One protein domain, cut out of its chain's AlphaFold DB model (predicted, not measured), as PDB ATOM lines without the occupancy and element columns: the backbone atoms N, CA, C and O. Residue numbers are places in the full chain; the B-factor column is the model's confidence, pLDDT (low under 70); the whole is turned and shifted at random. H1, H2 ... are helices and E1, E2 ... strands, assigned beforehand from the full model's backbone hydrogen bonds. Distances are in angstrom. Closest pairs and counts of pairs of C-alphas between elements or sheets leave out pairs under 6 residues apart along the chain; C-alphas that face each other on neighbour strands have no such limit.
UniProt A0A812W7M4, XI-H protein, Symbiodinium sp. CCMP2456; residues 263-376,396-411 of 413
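This is residues 263 to 376 and 396 to 411 of the 413 residues of the protein "XI-H protein" of Symbiodinium sp. CCMP2456 (UniProt A0A812W7M4). The long helices H3 and H4 make a V, with H1 running crosswise between its arms, the small hairpin of strands E1 and E2 at one side, and short H2 at the far end of H4. From this body two stretches stick out, residues 370 to 376 and residues 405 to 411, the latter including most of H5, and they add to its length. The printed part has 130 residues, with five named helices and two named strands in the order H1, E1, E2, H2, H3, H4, H5; the sheet, E1 - E2, is antiparallel. The class is mostly helix, though under half of the residues, 60 of 130, are in named elements. The whole is only just compact, close to loose, with a radius of gyration of the C-alphas of 16.6 A, and elongated, spanning 62 by 34 by 27 A.

Strand E1 is residues 289 to 291 and E2 residues 303 to 305. H4, residues 350 to 367, is 26.4 A long and begins with C-alpha 350 at (170.475, 159.789, 120.442). H3, residues 332 to 346, is 20.9 A long. H1, residues 272 to 281, is 14.2 A long, from C-alpha 272 at (183.167, 159.608, 104.119). H2 is residues 317 to 320. H5, residues 403 to 409, is 9.6 A long and ends with C-alpha 409 at (168.567, 188.958, 105.947).

E1 and E2 form an antiparallel hairpin, with N 289 and O 305 2.9 A apart and N 305 and O 289 2.8 A apart, both within hydrogen-bond range. The closest C-alphas of E2 and H4, Leu 305 and Thr 354, are 6.8 A apart; those of E1 and H3, Phe 291 and Glu 337, 7.1 A. H3 and H4 are close but not clearly touching, at Met 343 and Val 353, whose C-alphas are 7.5 A apart, with a steep tilt of 45 degrees, opposite ways. H3 touches H1 with residues 332 to 336 alone, about perpendicular at 76 degrees; the closest C-alphas, Glu 276 and Asp 332, are 4.5 A apart. H4 touches H2 with residues 364 to 367 alone, the closest C-alphas being Tyr 318 and Gly 367 at 5.7 A. H5 touches no helix. Every O i to N i+4 pair is within hydrogen-bond range in H1, H3 and H4, and 2 of 3 in H5; H2 is too short for one.

The C-alphas of Glu 298 and Asn 376, the two farthest apart, are 62.4 A apart. Residues 377 to 395 are not printed, and C-alphas 376 and 396 are 26.5 A apart across the cut. The links E1 to E2, E2 to H2 and H2 to H3 are long. The mean pLDDT of the printed part is 85.0; residues 298 to 299 and 396 to 411 are under 70.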
ATOM      1  N   ASP A 263     183.909 171.267  96.819       93.62
ATOM      2  CA  ASP A 263     184.662 170.953  95.609       93.62
ATOM      3  C   ASP A 263     185.643 169.794  95.803       93.62
ATOM      4  O   ASP A 263     186.334 169.713  96.818       93.62
ATOM      5  N   GLN A 264     185.709 168.887  94.828       95.19
ATOM      6  CA  GLN A 264     186.614 167.738  94.848       95.19
ATOM      7  C   GLN A 264     187.267 167.569  93.481       95.19
ATOM      8  O   GLN A 264     186.624 167.754  92.451       95.19
ATOM      9  N   GLN A 265     188.540 167.178  93.474       94.75
ATOM     10  CA  GLN A 265     189.229 166.827  92.240       94.75
ATOM     11  C   GLN A 265     188.662 165.521  91.662       94.75
ATOM     12  O   GLN A 265     188.258 164.620  92.400       94.75
ATOM     13  N   GLU A 266     188.667 165.404  90.335       95.69
ATOM     14  CA  GLU A 266     188.252 164.190  89.633       95.69
ATOM     15  C   GLU A 266     189.018 162.952  90.139       95.69
ATOM     16  O   GLU A 266     190.246 162.961  90.245       95.69
ATOM     17  N   GLY A 267     188.277 161.892  90.476       94.00
ATOM     18  CA  GLY A 267     188.810 160.659  91.069       94.00
ATOM     19  C   GLY A 267     188.881 160.653  92.606       94.00
ATOM     20  O   GLY A 267     189.149 159.602  93.200       94.00
ATOM     21  N   GLU A 268     188.604 161.783  93.264       96.31
ATOM     22  CA  GLU A 268     188.525 161.902  94.727       96.31
ATOM     23  C   GLU A 268     187.082 161.832  95.251       96.31
ATOM     24  O   GLU A 268     186.130 161.941  94.482       96.31
ATOM     25  N   ARG A 269     186.906 161.673  96.571       96.44
ATOM     26  CA  ARG A 269     185.595 161.790  97.238       96.44
ATOM     27  C   ARG A 269     185.533 163.015  98.152       96.44
ATOM     28  O   ARG A 269     186.557 163.576  98.562       96.44
ATOM     29  N   ASN A 270     184.310 163.384  98.518       97.69
ATOM     30  CA  ASN A 270     184.031 164.203  99.695       97.69
ATOM     31  C   ASN A 270     184.287 163.387 100.991       97.69
ATOM     32  O   ASN A 270     184.758 162.247 100.932       97.69
ATOM     33  N   TYR A 271     183.999 163.955 102.162       98.00
ATOM     34  CA  TYR A 271     184.137 163.255 103.444       98.00
ATOM     35  C   TYR A 271     183.256 162.005 103.523       98.00
ATOM     36  O   TYR A 271     182.115 162.010 103.053       98.00
ATOM     37  N   HIS A 272     183.786 160.941 104.133       97.81
ATOM     38  CA  HIS A 272     183.167 159.608 104.119       97.81
ATOM     39  C   HIS A 272     181.739 159.602 104.652       97.81
ATOM     40  O   HIS A 272     180.882 158.970 104.041       97.81
ATOM     41  N   LEU A 273     181.461 160.364 105.716       97.75
ATOM     42  CA  LEU A 273     180.145 160.379 106.357       97.75
ATOM     43  C   LEU A 273     178.997 160.688 105.388       97.75
ATOM     44  O   LEU A 273     177.904 160.159 105.560       97.75
ATOM     45  N   PHE A 274     179.221 161.530 104.373       97.94
ATOM     46  CA  PHE A 274     178.178 161.835 103.395       97.94
ATOM     47  C   PHE A 274     177.752 160.588 102.612       97.94
ATOM     48  O   PHE A 274     176.558 160.355 102.437       97.94
ATOM     49  N   TYR A 275     178.716 159.776 102.181       97.62
ATOM     50  CA  TYR A 275     178.471 158.541 101.436       97.62
ATOM     51  C   TYR A 275     177.912 157.451 102.353       97.62
ATOM     52  O   TYR A 275     176.896 156.845 102.025       97.62
ATOM     53  N   GLU A 276     178.522 157.282 103.530       97.56
ATOM     54  CA  GLU A 276     178.095 156.360 104.590       97.56
ATOM     55  C   GLU A 276     176.613 156.589 104.968       97.56
ATOM     56  O   GLU A 276     175.810 155.655 104.976       97.56
ATOM     57  N   ALA A 277     176.207 157.846 105.194       97.06
ATOM     58  CA  ALA A 277     174.830 158.191 105.549       97.06
ATOM     59  C   ALA A 277     173.835 158.006 104.389       97.06
ATOM     60  O   ALA A 277     172.733 157.509 104.620       97.06
ATOM     61  N   CYS A 278     174.201 158.356 103.148       96.56
ATOM     62  CA  CYS A 278     173.334 158.124 101.981       96.56
ATOM     63  C   CYS A 278     173.136 156.623 101.705       96.56
ATOM     64  O   CYS A 278     172.030 156.189 101.372       96.56
ATOM     65  N   ALA A 279     174.185 155.816 101.891       96.00
ATOM     66  CA  ALA A 279     174.108 154.365 101.760       96.00
ATOM     67  C   ALA A 279     173.163 153.759 102.812       96.00
ATOM     68  O   ALA A 279     172.286 152.968 102.465       96.00
ATOM     69  N   ALA A 280     173.277 154.176 104.078       96.38
ATOM     70  CA  ALA A 280     172.366 153.740 105.136       96.38
ATOM     71  C   ALA A 280     170.920 154.211 104.893       96.38
ATOM     72  O   ALA A 280     169.982 153.432 105.053       96.38
ATOM     73  N   ALA A 281     170.725 155.453 104.438       94.56
ATOM     74  CA  ALA A 281     169.403 155.995 104.119       94.56
ATOM     75  C   ALA A 281     168.687 155.200 103.018       94.56
ATOM     76  O   ALA A 281     167.476 155.013 103.085       94.56
ATOM     77  N   SER A 282     169.435 154.653 102.056       93.44
ATOM     78  CA  SER A 282     168.890 153.805 100.984       93.44
ATOM     79  C   SER A 282     168.331 152.464 101.488       93.44
ATOM     80  O   SER A 282     167.579 151.803 100.777       93.44
ATOM     81  N   LEU A 283     168.691 152.058 102.710       93.94
ATOM     82  CA  LEU A 283     168.181 150.865 103.392       93.94
ATOM     83  C   LEU A 283     167.158 151.198 104.491       93.94
ATOM     84  O   LEU A 283     166.686 150.292 105.183       93.94
ATOM     85  N   ALA A 284     166.840 152.478 104.699       88.88
ATOM     86  CA  ALA A 284     165.820 152.888 105.653       88.88
ATOM     87  C   ALA A 284     164.428 152.455 105.161       88.88
ATOM     88  O   ALA A 284     164.120 152.531 103.972       88.88
ATOM     89  N   ALA A 285     163.579 152.003 106.082       80.50
ATOM     90  CA  ALA A 285     162.223 151.559 105.779       80.50
ATOM     91  C   ALA A 285     161.272 151.970 106.908       80.50
ATOM     92  O   ALA A 285     161.623 151.887 108.084       80.50
ATOM     93  N   GLY A 286     160.053 152.387 106.559       81.19
ATOM     94  CA  GLY A 286     159.093 152.894 107.543       81.19
ATOM     95  C   GLY A 286     159.597 154.177 108.210       81.19
ATOM     96  O   GLY A 286     159.921 155.135 107.516       81.19
ATOM     97  N   ASP A 287     159.681 154.175 109.541       78.69
ATOM     98  CA  ASP A 287     159.967 155.363 110.363       78.69
ATOM     99  C   ASP A 287     161.468 155.731 110.467       78.69
ATOM    100  O   ASP A 287     161.834 156.649 111.202       78.69
ATOM    101  N   GLY A 288     162.366 155.015 109.773       89.75
ATOM    102  CA  GLY A 288     163.795 155.344 109.721       89.75
ATOM    103  C   GLY A 288     164.720 154.154 109.449       89.75
ATOM    104  O   GLY A 288     164.308 153.098 108.973       89.75
ATOM    105  N   TYR A 289     166.007 154.325 109.753       94.44
ATOM    106  CA  TYR A 289     167.012 153.265 109.664       94.44
ATOM    107  C   TYR A 289     167.141 152.527 111.000       94.44
ATOM    108  O   TYR A 289     167.557 153.116 111.998       94.44
ATOM    109  N   ALA A 290     166.810 151.236 111.025       93.75
ATOM    110  CA  ALA A 290     166.980 150.392 112.206       93.75
ATOM    111  C   ALA A 290     168.455 149.994 112.380       93.75
ATOM    112  O   ALA A 290     168.956 149.154 111.639       93.75
ATOM    113  N   PHE A 291     169.149 150.585 113.354       92.69
ATOM    114  CA  PHE A 291     170.536 150.263 113.685       92.69
ATOM    115  C   PHE A 291     170.610 149.224 114.822       92.69
ATOM    116  O   PHE A 291     169.941 149.419 115.843       92.69
ATOM    117  N   PRO A 292     171.469 148.187 114.725       91.25
ATOM    118  CA  PRO A 292     172.313 147.813 113.583       91.25
ATOM    119  C   PRO A 292     171.631 146.795 112.637       91.25
ATOM    120  O   PRO A 292     170.819 145.970 113.060       91.25
ATOM    121  N   GLN A 293     172.041 146.791 111.371       90.00
ATOM    122  CA  GLN A 293     171.742 145.796 110.335       90.00
ATOM    123  C   GLN A 293     172.980 144.986 109.918       90.00
ATOM    124  O   GLN A 293     172.836 143.828 109.526       90.00
ATOM    125  N   ARG A 294     174.190 145.567 109.975       90.31
ATOM    126  CA  ARG A 294     175.454 144.921 109.566       90.31
ATOM    127  C   ARG A 294     176.310 144.504 110.761       90.31
ATOM    128  O   ARG A 294     176.916 143.436 110.735       90.31
ATOM    129  N   LEU A 295     176.362 145.323 111.810       85.19
ATOM    130  CA  LEU A 295     177.109 145.035 113.029       85.19
ATOM    131  C   LEU A 295     176.389 144.025 113.931       85.19
ATOM    132  O   LEU A 295     175.162 143.965 114.005       85.19
ATOM    133  N   ALA A 296     177.179 143.252 114.680       81.00
ATOM    134  CA  ALA A 296     176.662 142.301 115.658       81.00
ATOM    135  C   ALA A 296     175.904 143.022 116.790       81.00
ATOM    136  O   ALA A 296     176.487 143.804 117.546       81.00
ATOM    137  N   LYS A 297     174.612 142.701 116.930       76.62
ATOM    138  CA  LYS A 297     173.669 143.312 117.887       76.62
ATOM    139  C   LYS A 297     174.135 143.267 119.342       76.62
ATOM    140  O   LYS A 297     173.889 144.197 120.096       76.62
ATOM    141  N   GLU A 298     174.870 142.227 119.725       68.06
ATOM    142  CA  GLU A 298     175.354 141.998 121.096       68.06
ATOM    143  C   GLU A 298     176.318 143.082 121.614       68.06
ATOM    144  O   GLU A 298     176.599 143.138 122.810       68.06
ATOM    145  N   LYS A 299     176.844 143.942 120.731       68.69
ATOM    146  CA  LYS A 299     177.848 144.960 121.074       68.69
ATOM    147  C   LYS A 299     177.313 146.390 121.108       68.69
ATOM    148  O   LYS A 299     178.070 147.295 121.457       68.69
ATOM    149  N   VAL A 300     176.055 146.623 120.726       82.94
ATOM    150  CA  VAL A 300     175.539 147.978 120.478       82.94
ATOM    151  C   VAL A 300     174.128 148.165 121.029       82.94
ATOM    152  O   VAL A 300     173.392 147.205 121.236       82.94
ATOM    153  N   LYS A 301     173.731 149.420 121.262       87.56
ATOM    154  CA  LYS A 301     172.357 149.746 121.654       87.56
ATOM    155  C   LYS A 301     171.512 149.923 120.394       87.56
ATOM    156  O   LYS A 301     171.811 150.800 119.586       87.56
ATOM    157  N   GLU A 302     170.463 149.123 120.232       92.69
ATOM    158  CA  GLU A 302     169.561 149.260 119.083       92.69
ATOM    159  C   GLU A 302     168.814 150.602 119.132       92.69
ATOM    160  O   GLU A 302     168.298 150.999 120.183       92.69
ATOM    161  N   VAL A 303     168.787 151.318 118.005       92.62
ATOM    162  CA  VAL A 303     168.085 152.603 117.850       92.62
ATOM    163  C   VAL A 303     167.565 152.758 116.420       92.62
ATOM    164  O   VAL A 303     168.165 152.240 115.480       92.62
ATOM    165  N   THR A 304     166.486 153.518 116.240       94.56
ATOM    166  CA  THR A 304     166.008 153.933 114.911       94.56
ATOM    167  C   THR A 304     166.527 155.331 114.608       94.56
ATOM    168  O   THR A 304     166.274 156.257 115.371       94.56
ATOM    169  N   LEU A 305     167.268 155.499 113.515       93.69
ATOM    170  CA  LEU A 305     167.838 156.782 113.101       93.69
ATOM    171  C   LEU A 305     166.956 157.438 112.035       93.69
ATOM    172  O   LEU A 305     166.632 156.808 111.028       93.69
ATOM    173  N   ASN A 306     166.623 158.717 112.216       90.25
ATOM    174  CA  ASN A 306     165.990 159.502 111.156       90.25
ATOM    175  C   ASN A 306     167.050 159.914 110.118       90.25
ATOM    176  O   ASN A 306     167.955 160.693 110.426       90.25
ATOM    177  N   LEU A 307     166.904 159.403 108.892       92.56
ATOM    178  CA  LEU A 307     167.756 159.710 107.741       92.56
ATOM    179  C   LEU A 307     166.988 160.359 106.573       92.56
ATOM    180  O   LEU A 307     167.514 160.405 105.469       92.56
ATOM    181  N   GLU A 308     165.785 160.906 106.796       86.31
ATOM    182  CA  GLU A 308     164.930 161.506 105.746       86.31
ATOM    183  C   GLU A 308     165.610 162.651 104.973       86.31
ATOM    184  O   GLU A 308     165.245 162.960 103.843       86.31
ATOM    185  N   GLY A 309     166.607 163.302 105.580       86.62
ATOM    186  CA  GLY A 309     167.394 164.349 104.929       86.62
ATOM    187  C   GLY A 309     168.395 163.835 103.889       86.62
ATOM    188  O   GLY A 309     168.949 164.649 103.152       86.62
ATOM    189  N   PHE A 310     168.642 162.526 103.829       91.81
ATOM    190  CA  PHE A 310     169.557 161.888 102.887       91.81
ATOM    191  C   PHE A 310     168.782 161.193 101.761       91.81
ATOM    192  O   PHE A 310     167.641 160.775 101.925       91.81
ATOM    193  N   ALA A 311     169.416 161.082 100.599       89.50
ATOM    194  CA  ALA A 311     168.860 160.497  99.382       89.50
ATOM    195  C   ALA A 311     169.987 159.841  98.566       89.50
ATOM    196  O   ALA A 311     171.133 159.798  99.020       89.50
ATOM    197  N   ASP A 312     169.681 159.361  97.358       90.12
ATOM    198  CA  ASP A 312     170.709 158.884  96.432       90.12
ATOM    199  C   ASP A 312     171.787 159.955  96.189       90.12
ATOM    200  O   ASP A 312     171.497 161.153  96.099       90.12
ATOM    201  N   LEU A 313     173.041 159.518  96.045       92.56
ATOM    202  CA  LEU A 313     174.193 160.399  95.841       92.56
ATOM    203  C   LEU A 313     173.999 161.351  94.648       92.56
ATOM    204  O   LEU A 313     174.471 162.486  94.693       92.56
ATOM    205  N   ALA A 314     173.294 160.919  93.592       90.19
ATOM    206  CA  ALA A 314     173.008 161.712  92.394       90.19
ATOM    207  C   ALA A 314     172.105 162.933  92.648       90.19
ATOM    208  O   ALA A 314     171.991 163.811  91.785       90.19
ATOM    209  N   ASN A 315     171.476 163.005  93.821       89.19
ATOM    210  CA  ASN A 315     170.631 164.123  94.226       89.19
ATOM    211  C   ASN A 315     171.403 165.212  94.974       89.19
ATOM    212  O   ASN A 315     170.817 166.234  95.314       89.19
ATOM    213  N   PHE A 316     172.706 165.037  95.210       92.06
ATOM    214  CA  PHE A 316     173.525 166.026  95.903       92.06
ATOM    215  C   PHE A 316     174.666 166.525  95.016       92.06
ATOM    216  O   PHE A 316     175.593 165.788  94.669       92.06
ATOM    217  N   ALA A 317     174.640 167.817  94.687       92.56
ATOM    218  CA  ALA A 317     175.652 168.460  93.852       92.56
ATOM    219  C   ALA A 317     177.069 168.305  94.439       92.56
ATOM    220  O   ALA A 317     178.024 168.040  93.715       92.56
ATOM    221  N   TYR A 318     177.206 168.391  95.766       95.31
ATOM    222  CA  TYR A 318     178.484 168.219  96.473       95.31
ATOM    223  C   TYR A 318     179.026 166.784  96.506       95.31
ATOM    224  O   TYR A 318     180.153 166.585  96.960       95.31
ATOM    225  N   LEU A 319     178.256 165.795  96.041       94.75
ATOM    226  CA  LEU A 319     178.678 164.392  95.946       94.75
ATOM    227  C   LEU A 319     178.816 163.907  94.495       94.75
ATOM    228  O   LEU A 319     179.197 162.761  94.271       94.75
ATOM    229  N   THR A 320     178.526 164.767  93.512       90.44
ATOM    230  CA  THR A 320     178.514 164.431  92.075       90.44
ATOM    231  C   THR A 320     179.579 165.157  91.254       90.44
ATOM    232  O   THR A 320     179.650 164.947  90.045       90.44
ATOM    233  N   ARG A 321     180.437 165.978  91.879       85.88
ATOM    234  CA  ARG A 321     181.505 166.712  91.173       85.88
ATOM    235  C   ARG A 321     182.671 165.852  90.702       85.88
ATOM    236  O   ARG A 321     183.383 166.258  89.794       85.88
ATOM    237  N   SER A 322     182.854 164.692  91.317       90.81
ATOM    238  CA  SER A 322     183.848 163.694  90.933       90.81
ATOM    239  C   SER A 322     183.137 162.413  90.513       90.81
ATOM    240  O   SER A 322     182.087 162.064  91.064       90.81
ATOM    241  N   SER A 323     183.717 161.673  89.568       88.75
ATOM    242  CA  SER A 323     183.197 160.358  89.167       88.75
ATOM    243  C   SER A 323     183.291 159.285  90.263       88.75
ATOM    244  O   SER A 323     182.604 158.262  90.189       88.75
ATOM    245  N   CYS A 324     184.112 159.492  91.298       92.12
ATOM    246  CA  CYS A 324     184.313 158.506  92.353       92.12
ATOM    247  C   CYS A 324     183.166 158.528  93.376       92.12
ATOM    248  O   CYS A 324     183.079 159.415  94.224       92.12
ATOM    249  N   LYS A 325     182.299 157.509  93.326       89.69
ATOM    250  CA  LYS A 325     181.171 157.345  94.264       89.69
ATOM    251  C   LYS A 325     181.409 156.252  95.305       89.69
ATOM    252  O   LYS A 325     181.040 156.413  96.463       89.69
ATOM    253  N   THR A 326     182.075 155.172  94.909       91.31
ATOM    254  CA  THR A 326     182.316 153.985  95.738       91.31
ATOM    255  C   THR A 326     183.806 153.753  95.952       91.31
ATOM    256  O   THR A 326     184.627 154.105  95.101       91.31
ATOM    257  N   LEU A 327     184.156 153.108  97.063       92.31
ATOM    258  CA  LEU A 327     185.505 152.605  97.315       92.31
ATOM    259  C   LEU A 327     185.561 151.101  97.088       92.31
ATOM    260  O   LEU A 327     184.581 150.387  97.292       92.31
ATOM    261  N   LYS A 328     186.731 150.620  96.674       89.56
ATOM    262  CA  LYS A 328     186.985 149.187  96.585       89.56
ATOM    263  C   LYS A 328     187.116 148.622  98.003       89.56
ATOM    264  O   LYS A 328     187.792 149.225  98.828       89.56
ATOM    265  N   ASP A 329     186.490 147.476  98.258       88.94
ATOM    266  CA  ASP A 329     186.597 146.726  99.519       88.94
ATOM    267  C   ASP A 329     186.111 147.490 100.775       88.94
ATOM    268  O   ASP A 329     186.510 147.174 101.896       88.94
ATOM    269  N   VAL A 330     185.226 148.482 100.607       93.44
ATOM    270  CA  VAL A 330     184.589 149.219 101.711       93.44
ATOM    271  C   VAL A 330     183.071 149.142 101.575       93.44
ATOM    272  O   VAL A 330     182.515 149.533 100.551       93.44
ATOM    273  N   ASP A 331     182.406 148.680 102.632       95.25
ATOM    274  CA  ASP A 331     180.954 148.766 102.785       95.25
ATOM    275  C   ASP A 331     180.608 150.062 103.537       95.25
ATOM    276  O   ASP A 331     180.817 150.169 104.748       95.25
ATOM    277  N   ASP A 332     180.105 151.065 102.811       96.25
ATOM    278  CA  ASP A 332     179.735 152.370 103.376       96.25
ATOM    279  C   ASP A 332     178.605 152.247 104.434       96.25
ATOM    280  O   ASP A 332     178.564 153.047 105.369       96.25
ATOM    281  N   VAL A 333     177.736 151.224 104.369       96.12
ATOM    282  CA  VAL A 333     176.709 150.965 105.402       96.12
ATOM    283  C   VAL A 333     177.359 150.417 106.665       96.12
ATOM    284  O   VAL A 333     177.099 150.911 107.760       96.12
ATOM    285  N   GLU A 334     178.235 149.419 106.539       95.19
ATOM    286  CA  GLU A 334     178.972 148.896 107.695       95.19
ATOM    287  C   GLU A 334     179.808 150.002 108.360       95.19
ATOM    288  O   GLU A 334     179.845 150.113 109.589       95.19
ATOM    289  N   MET A 335     180.448 150.861 107.561       95.94
ATOM    290  CA  MET A 335     181.207 151.996 108.076       95.94
ATOM    291  C   MET A 335     180.308 153.004 108.792       95.94
ATOM    292  O   MET A 335     180.661 153.401 109.904       95.94
ATOM    293  N   PHE A 336     179.137 153.343 108.237       96.75
ATOM    294  CA  PHE A 336     178.139 154.184 108.907       96.75
ATOM    295  C   PHE A 336     177.788 153.636 110.292       96.75
ATOM    296  O   PHE A 336     177.845 154.351 111.293       96.75
ATOM    297  N   GLU A 337     177.502 152.337 110.378       95.44
ATOM    298  CA  GLU A 337     177.176 151.681 111.641       95.44
ATOM    299  C   GLU A 337     178.325 151.724 112.647       95.44
ATOM    300  O   GLU A 337     178.100 151.972 113.835       95.44
ATOM    301  N   ARG A 338     179.569 151.564 112.187       94.44
ATOM    302  CA  ARG A 338     180.752 151.750 113.041       94.44
ATOM    303  C   ARG A 338     180.823 153.180 113.585       94.44
ATOM    304  O   ARG A 338     181.221 153.357 114.735       94.44
ATOM    305  N   ARG A 339     180.396 154.200 112.827       94.88
ATOM    306  CA  ARG A 339     180.348 155.593 113.322       94.88
ATOM    307  C   ARG A 339     179.278 155.781 114.383       94.88
ATOM    308  O   ARG A 339     179.549 156.405 115.404       94.88
ATOM    309  N   ILE A 340     178.089 155.221 114.173       95.44
ATOM    310  CA  ILE A 340     177.004 155.275 115.159       95.44
ATOM    311  C   ILE A 340     177.416 154.553 116.445       95.44
ATOM    312  O   ILE A 340     177.226 155.090 117.535       95.44
ATOM    313  N   HIS A 341     178.063 153.388 116.341       93.50
ATOM    314  CA  HIS A 341     178.627 152.699 117.499       93.50
ATOM    315  C   HIS A 341     179.677 153.546 118.234       93.50
ATOM    316  O   HIS A 341     179.647 153.635 119.464       93.50
ATOM    317  N   ALA A 342     180.568 154.216 117.499       93.88
ATOM    318  CA  ALA A 342     181.545 155.120 118.091       93.88
ATOM    319  C   ALA A 342     180.864 156.276 118.846       93.88
ATOM    320  O   ALA A 342     181.222 156.552 119.992       93.88
ATOM    321  N   MET A 343     179.827 156.897 118.267       94.94
ATOM    322  CA  MET A 343     179.025 157.935 118.936       94.94
ATOM    323  C   MET A 343     178.358 157.414 120.221       94.94
ATOM    324  O   MET A 343     178.402 158.094 121.247       94.94
ATOM    325  N   GLN A 344     177.805 156.192 120.202       92.75
ATOM    326  CA  GLN A 344     177.227 155.551 121.392       92.75
ATOM    327  C   GLN A 344     178.272 155.307 122.485       92.75
ATOM    328  O   GLN A 344     178.017 155.598 123.651       92.75
ATOM    329  N   THR A 345     179.455 154.810 122.116       91.44
ATOM    330  CA  THR A 345     180.544 154.537 123.064       91.44
ATOM    331  C   THR A 345     181.091 155.823 123.682       91.44
ATOM    332  O   THR A 345     181.355 155.870 124.883       91.44
ATOM    333  N   ILE A 346     181.207 156.888 122.882       91.44
ATOM    334  CA  ILE A 346     181.572 158.238 123.339       91.44
ATOM    335  C   ILE A 346     180.511 158.814 124.291       91.44
ATOM    336  O   ILE A 346     180.844 159.610 125.165       91.44
ATOM    337  N   GLY A 347     179.265 158.351 124.188       92.19
ATOM    338  CA  GLY A 347     178.157 158.776 125.039       92.19
ATOM    339  C   GLY A 347     177.367 159.948 124.464       92.19
ATOM    340  O   GLY A 347     176.752 160.688 125.227       92.19
ATOM    341  N   ILE A 348     177.383 160.127 123.138       94.19
ATOM    342  CA  ILE A 348     176.564 161.137 122.461       94.19
ATOM    343  C   ILE A 348     175.093 160.687 122.529       94.19
ATOM    344  O   ILE A 348     174.777 159.586 122.061       94.19
ATOM    345  N   PRO A 349     174.186 161.498 123.106       95.50
ATOM    346  CA  PRO A 349     172.765 161.178 123.174       95.50
ATOM    347  C   PRO A 349     172.151 160.965 121.790       95.50
ATOM    348  O   PRO A 349     172.556 161.581 120.805       95.50
ATOM    349  N   HIS A 350     171.129 160.118 121.710       93.81
ATOM    350  CA  HIS A 350     170.475 159.789 120.442       93.81
ATOM    351  C   HIS A 350     169.858 161.023 119.755       93.81
ATOM    352  O   HIS A 350     169.919 161.163 118.530       93.81
ATOM    353  N   GLU A 351     169.321 161.954 120.542       94.19
ATOM    354  CA  GLU A 351     168.794 163.226 120.060       94.19
ATOM    355  C   GLU A 351     169.895 164.084 119.420       94.19
ATOM    356  O   GLU A 351     169.682 164.667 118.357       94.19
ATOM    357  N   GLU A 352     171.091 164.122 120.017       96.25
ATOM    358  CA  GLU A 352     172.246 164.837 119.462       96.25
ATOM    359  C   GLU A 352     172.767 164.165 118.189       96.25
ATOM    360  O   GLU A 352     173.047 164.858 117.214       96.25
ATOM    361  N   VAL A 353     172.820 162.828 118.139       95.44
ATOM    362  CA  VAL A 353     173.154 162.089 116.905       95.44
ATOM    363  C   VAL A 353     172.197 162.476 115.774       95.44
ATOM    364  O   VAL A 353     172.637 162.782 114.666       95.44
ATOM    365  N   THR A 354     170.896 162.547 116.059       92.69
ATOM    366  CA  THR A 354     169.883 162.964 115.078       92.69
ATOM    367  C   THR A 354     170.112 164.403 114.604       92.69
ATOM    368  O   THR A 354     170.035 164.686 113.407       92.69
ATOM    369  N   GLN A 355     170.448 165.324 115.512       95.12
ATOM    370  CA  GLN A 355     170.774 166.710 115.156       95.12
ATOM    371  C   GLN A 355     172.045 166.805 114.303       95.12
ATOM    372  O   GLN A 355     172.059 167.541 113.316       95.12
ATOM    373  N   ILE A 356     173.087 166.039 114.635       96.00
ATOM    374  CA  ILE A 356     174.333 165.958 113.864       96.00
ATOM    375  C   ILE A 356     174.041 165.493 112.436       96.00
ATOM    376  O   ILE A 356     174.423 166.169 111.482       96.00
ATOM    377  N   LEU A 357     173.310 164.389 112.276       95.75
ATOM    378  CA  LEU A 357     172.943 163.854 110.963       95.75
ATOM    379  C   LEU A 357     172.091 164.847 110.161       95.75
ATOM    380  O   LEU A 357     172.334 165.047 108.971       95.75
ATOM    381  N   ARG A 358     171.164 165.558 110.813       93.88
ATOM    382  CA  ARG A 358     170.373 166.621 110.176       93.88
ATOM    383  C   ARG A 358     171.236 167.787 109.695       93.88
ATOM    384  O   ARG A 358     170.987 168.315 108.609       93.88
ATOM    385  N   MET A 359     172.242 168.200 110.467       95.50
ATOM    386  CA  MET A 359     173.190 169.237 110.040       95.50
ATOM    387  C   MET A 359     174.000 168.776 108.825       95.50
ATOM    388  O   MET A 359     174.141 169.535 107.870       95.50
ATOM    389  N   VAL A 360     174.466 167.525 108.824       95.94
ATOM    390  CA  VAL A 360     175.202 166.930 107.697       95.94
ATOM    391  C   VAL A 360     174.337 166.908 106.433       95.94
ATOM    392  O   VAL A 360     174.772 167.398 105.392       95.94
ATOM    393  N   ALA A 361     173.087 166.445 106.524       94.25
ATOM    394  CA  ALA A 361     172.135 166.501 105.412       94.25
ATOM    395  C   ALA A 361     171.891 167.944 104.933       94.25
ATOM    396  O   ALA A 361     171.882 168.215 103.735       94.25
ATOM    397  N   SER A 362     171.751 168.898 105.858       93.94
ATOM    398  CA  SER A 362     171.532 170.312 105.518       93.94
ATOM    399  C   SER A 362     172.686 170.897 104.697       93.94
ATOM    400  O   SER A 362     172.441 171.670 103.776       93.94
ATOM    401  N   VAL A 363     173.935 170.506 104.978       95.62
ATOM    402  CA  VAL A 363     175.105 170.913 104.179       95.62
ATOM    403  C   VAL A 363     175.015 170.398 102.740       95.62
ATOM    404  O   VAL A 363     175.353 171.134 101.815       95.62
ATOM    405  N   LEU A 364     174.529 169.171 102.535       93.44
ATOM    406  CA  LEU A 364     174.319 168.631 101.190       93.44
ATOM    407  C   LEU A 364     173.223 169.394 100.436       93.44
ATOM    408  O   LEU A 364     173.427 169.780  99.288       93.44
ATOM    409  N   HIS A 365     172.103 169.682 101.104       91.31
ATOM    410  CA  HIS A 365     171.002 170.467 100.531       91.31
ATOM    411  C   HIS A 365     171.408 171.903 100.193       91.31
ATOM    412  O   HIS A 365     170.992 172.430  99.164       91.31
ATOM    413  N   LEU A 366     172.270 172.528 101.001       91.81
ATOM    414  CA  LEU A 366     172.855 173.834 100.681       91.81
ATOM    415  C   LEU A 366     173.623 173.813  99.354       91.81
ATOM    416  O   LEU A 366     173.570 174.789  98.611       91.81
ATOM    417  N   GLY A 367     174.301 172.706  99.038       90.94
ATOM    418  CA  GLY A 367     175.015 172.544  97.771       90.94
ATOM    419  C   GLY A 367     174.114 172.478  96.541       90.94
ATOM    420  O   GLY A 367     174.586 172.737  95.436       90.94
ATOM    421  N   ASN A 368     172.827 172.179  96.721       90.38
ATOM    422  CA  ASN A 368     171.849 172.116  95.636       90.38
ATOM    423  C   ASN A 368     171.204 173.474  95.325       90.38
ATOM    424  O   ASN A 368     170.528 173.607  94.305       90.38
ATOM    425  N   VAL A 369     171.391 174.488  96.179       88.38
ATOM    426  CA  VAL A 369     170.804 175.812  95.960       88.38
ATOM    427  C   VAL A 369     171.465 176.466  94.746       88.38
ATOM    428  O   VAL A 369     172.653 176.780  94.757       88.38
ATOM    429  N   LYS A 370     170.670 176.698  93.697       85.56
ATOM    430  CA  LYS A 370     171.073 177.456  92.507       85.56
ATOM    431  C   LYS A 370     170.628 178.909  92.646       85.56
ATOM    432  O   LYS A 370     169.541 179.184  93.154       85.56
ATOM    433  N   PHE A 371     171.461 179.827  92.175       86.75
ATOM    434  CA  PHE A 371     171.184 181.259  92.175       86.75
ATOM    435  C   PHE A 371     171.110 181.751  90.733       86.75
ATOM    436  O   PHE A 371     172.010 181.470  89.946       86.75
ATOM    437  N   ASP A 372     170.039 182.472  90.417       84.06
ATOM    438  CA  ASP A 372     169.816 183.104  89.121       84.06
ATOM    439  C   ASP A 372     169.941 184.629  89.259       84.06
ATOM    440  O   ASP A 372     169.748 185.202  90.339       84.06
ATOM    441  N   ALA A 373     170.248 185.299  88.147       83.44
ATOM    442  CA  ALA A 373     170.196 186.753  88.087       83.44
ATOM    443  C   ALA A 373     168.738 187.235  88.243       83.44
ATOM    444  O   ALA A 373     167.824 186.636  87.665       83.44
ATOM    445  N   PRO A 374     168.492 188.312  89.005       81.50
ATOM    446  CA  PRO A 374     167.151 188.803  89.251       81.50
ATOM    447  C   PRO A 374     166.540 189.387  87.966       81.50
ATOM    448  O   PRO A 374     167.245 190.021  87.175       81.50
ATOM    449  N   PRO A 375     165.211 189.277  87.769       77.88
ATOM    450  CA  PRO A 375     164.540 189.745  86.548       77.88
ATOM    451  C   PRO A 375     164.695 191.248  86.275       77.88
ATOM    452  O   PRO A 375     164.468 191.713  85.163       77.88
ATOM    453  N   ASN A 376     165.036 192.022  87.305       82.88
ATOM    454  CA  ASN A 376     165.180 193.471  87.249       82.88
ATOM    455  C   ASN A 376     166.589 193.942  86.834       82.88
ATOM    456  O   ASN A 376     166.856 195.137  86.944       82.88
ATOM    457  N   ASP A 396     163.127 167.590  93.962       40.94
ATOM    458  CA  ASP A 396     164.210 168.086  94.822       40.94
ATOM    459  C   ASP A 396     163.644 168.450  96.203       40.94
ATOM    460  O   ASP A 396     162.989 169.474  96.353       40.94
ATOM    461  N   PHE A 397     163.852 167.624  97.230       38.72
ATOM    462  CA  PHE A 397     163.377 167.930  98.580       38.72
ATOM    463  C   PHE A 397     164.179 169.096  99.170       38.72
ATOM    464  O   PHE A 397     165.251 168.903  99.733       38.72
ATOM    465  N   VAL A 398     163.642 170.311  99.088       42.00
ATOM    466  CA  VAL A 398     164.053 171.406  99.971       42.00
ATOM    467  C   VAL A 398     163.123 171.376 101.185       42.00
ATOM    468  O   VAL A 398     161.908 171.525 101.011       42.00
ATOM    469  N   PRO A 399     163.635 171.217 102.423       36.06
ATOM    470  CA  PRO A 399     162.814 171.407 103.609       36.06
ATOM    471  C   PRO A 399     162.171 172.795 103.533       36.06
ATOM    472  O   PRO A 399     162.882 173.793 103.401       36.06
ATOM    473  N   GLN A 400     160.839 172.881 103.620       36.69
ATOM    474  CA  GLN A 400     160.146 174.156 103.815       36.69
ATOM    475  C   GLN A 400     160.592 174.757 105.151       36.69
ATOM    476  O   GLN A 400     159.977 174.552 106.191       36.69
ATOM    477  N   CYS A 401     161.696 175.484 105.156       37.34
ATOM    478  CA  CYS A 401     162.139 176.212 106.323       37.34
ATOM    479  C   CYS A 401     162.936 177.402 105.829       37.34
ATOM    480  O   CYS A 401     163.929 177.185 105.151       37.34
ATOM    481  N   SER A 402     162.420 178.607 106.098       42.81
ATOM    482  CA  SER A 402     163.044 179.928 106.346       42.81
ATOM    483  C   SER A 402     164.422 180.334 105.788       42.81
ATOM    484  O   SER A 402     164.806 181.484 105.977       42.81
ATOM    485  N   LEU A 403     165.174 179.480 105.110       43.53
ATOM    486  CA  LEU A 403     166.559 179.652 104.710       43.53
ATOM    487  C   LEU A 403     166.683 180.689 103.592       43.53
ATOM    488  O   LEU A 403     167.566 181.535 103.635       43.53
ATOM    489  N   SER A 404     165.723 180.723 102.662       41.47
ATOM    490  CA  SER A 404     165.617 181.790 101.658       41.47
ATOM    491  C   SER A 404     165.360 183.167 102.286       41.47
ATOM    492  O   SER A 404     165.861 184.171 101.785       41.47
ATOM    493  N   LYS A 405     164.637 183.231 103.416       37.16
ATOM    494  CA  LYS A 405     164.456 184.467 104.199       37.16
ATOM    495  C   LYS A 405     165.703 184.811 105.023       37.16
ATOM    496  O   LYS A 405     166.063 185.978 105.104       37.16
ATOM    497  N   GLN A 406     166.382 183.823 105.604       39.28
ATOM    498  CA  GLN A 406     167.578 184.034 106.429       39.28
ATOM    499  C   GLN A 406     168.812 184.428 105.605       39.28
ATOM    500  O   GLN A 406     169.548 185.313 106.031       39.28
ATOM    501  N   LEU A 407     168.997 183.867 104.405       42.59
ATOM    502  CA  LEU A 407     170.070 184.266 103.485       42.59
ATOM    503  C   LEU A 407     169.886 185.711 102.991       42.59
ATOM    504  O   LEU A 407     170.851 186.469 102.968       42.59
ATOM    505  N   ARG A 408     168.643 186.137 102.708       39.94
ATOM    506  CA  ARG A 408     168.326 187.538 102.355       39.94
ATOM    507  C   ARG A 408     168.562 188.518 103.517       39.94
ATOM    508  O   ARG A 408     168.945 189.657 103.278       39.94
ATOM    509  N   HIS A 409     168.354 188.101 104.769       35.88
ATOM    510  CA  HIS A 409     168.567 188.958 105.947       35.88
ATOM    511  C   HIS A 409     170.028 189.036 106.426       35.88
ATOM    512  O   HIS A 409     170.359 189.955 107.171       35.88
ATOM    513  N   ALA A 410     170.903 188.117 106.004       36.88
ATOM    514  CA  ALA A 410     172.310 188.078 106.417       36.88
ATOM    515  C   ALA A 410     173.248 188.988 105.594       36.88
ATOM    516  O   ALA A 410     174.446 189.004 105.859       36.88
ATOM    517  N   GLY A 411     172.735 189.737 104.607       29.05
ATOM    518  CA  GLY A 411     173.536 190.683 103.813       29.05
ATOM    519  C   GLY A 411     174.643 190.036 102.967       29.05
ATOM    520  O   GLY A 411     175.624 190.700 102.649       29.05
TER     521      GLY A 411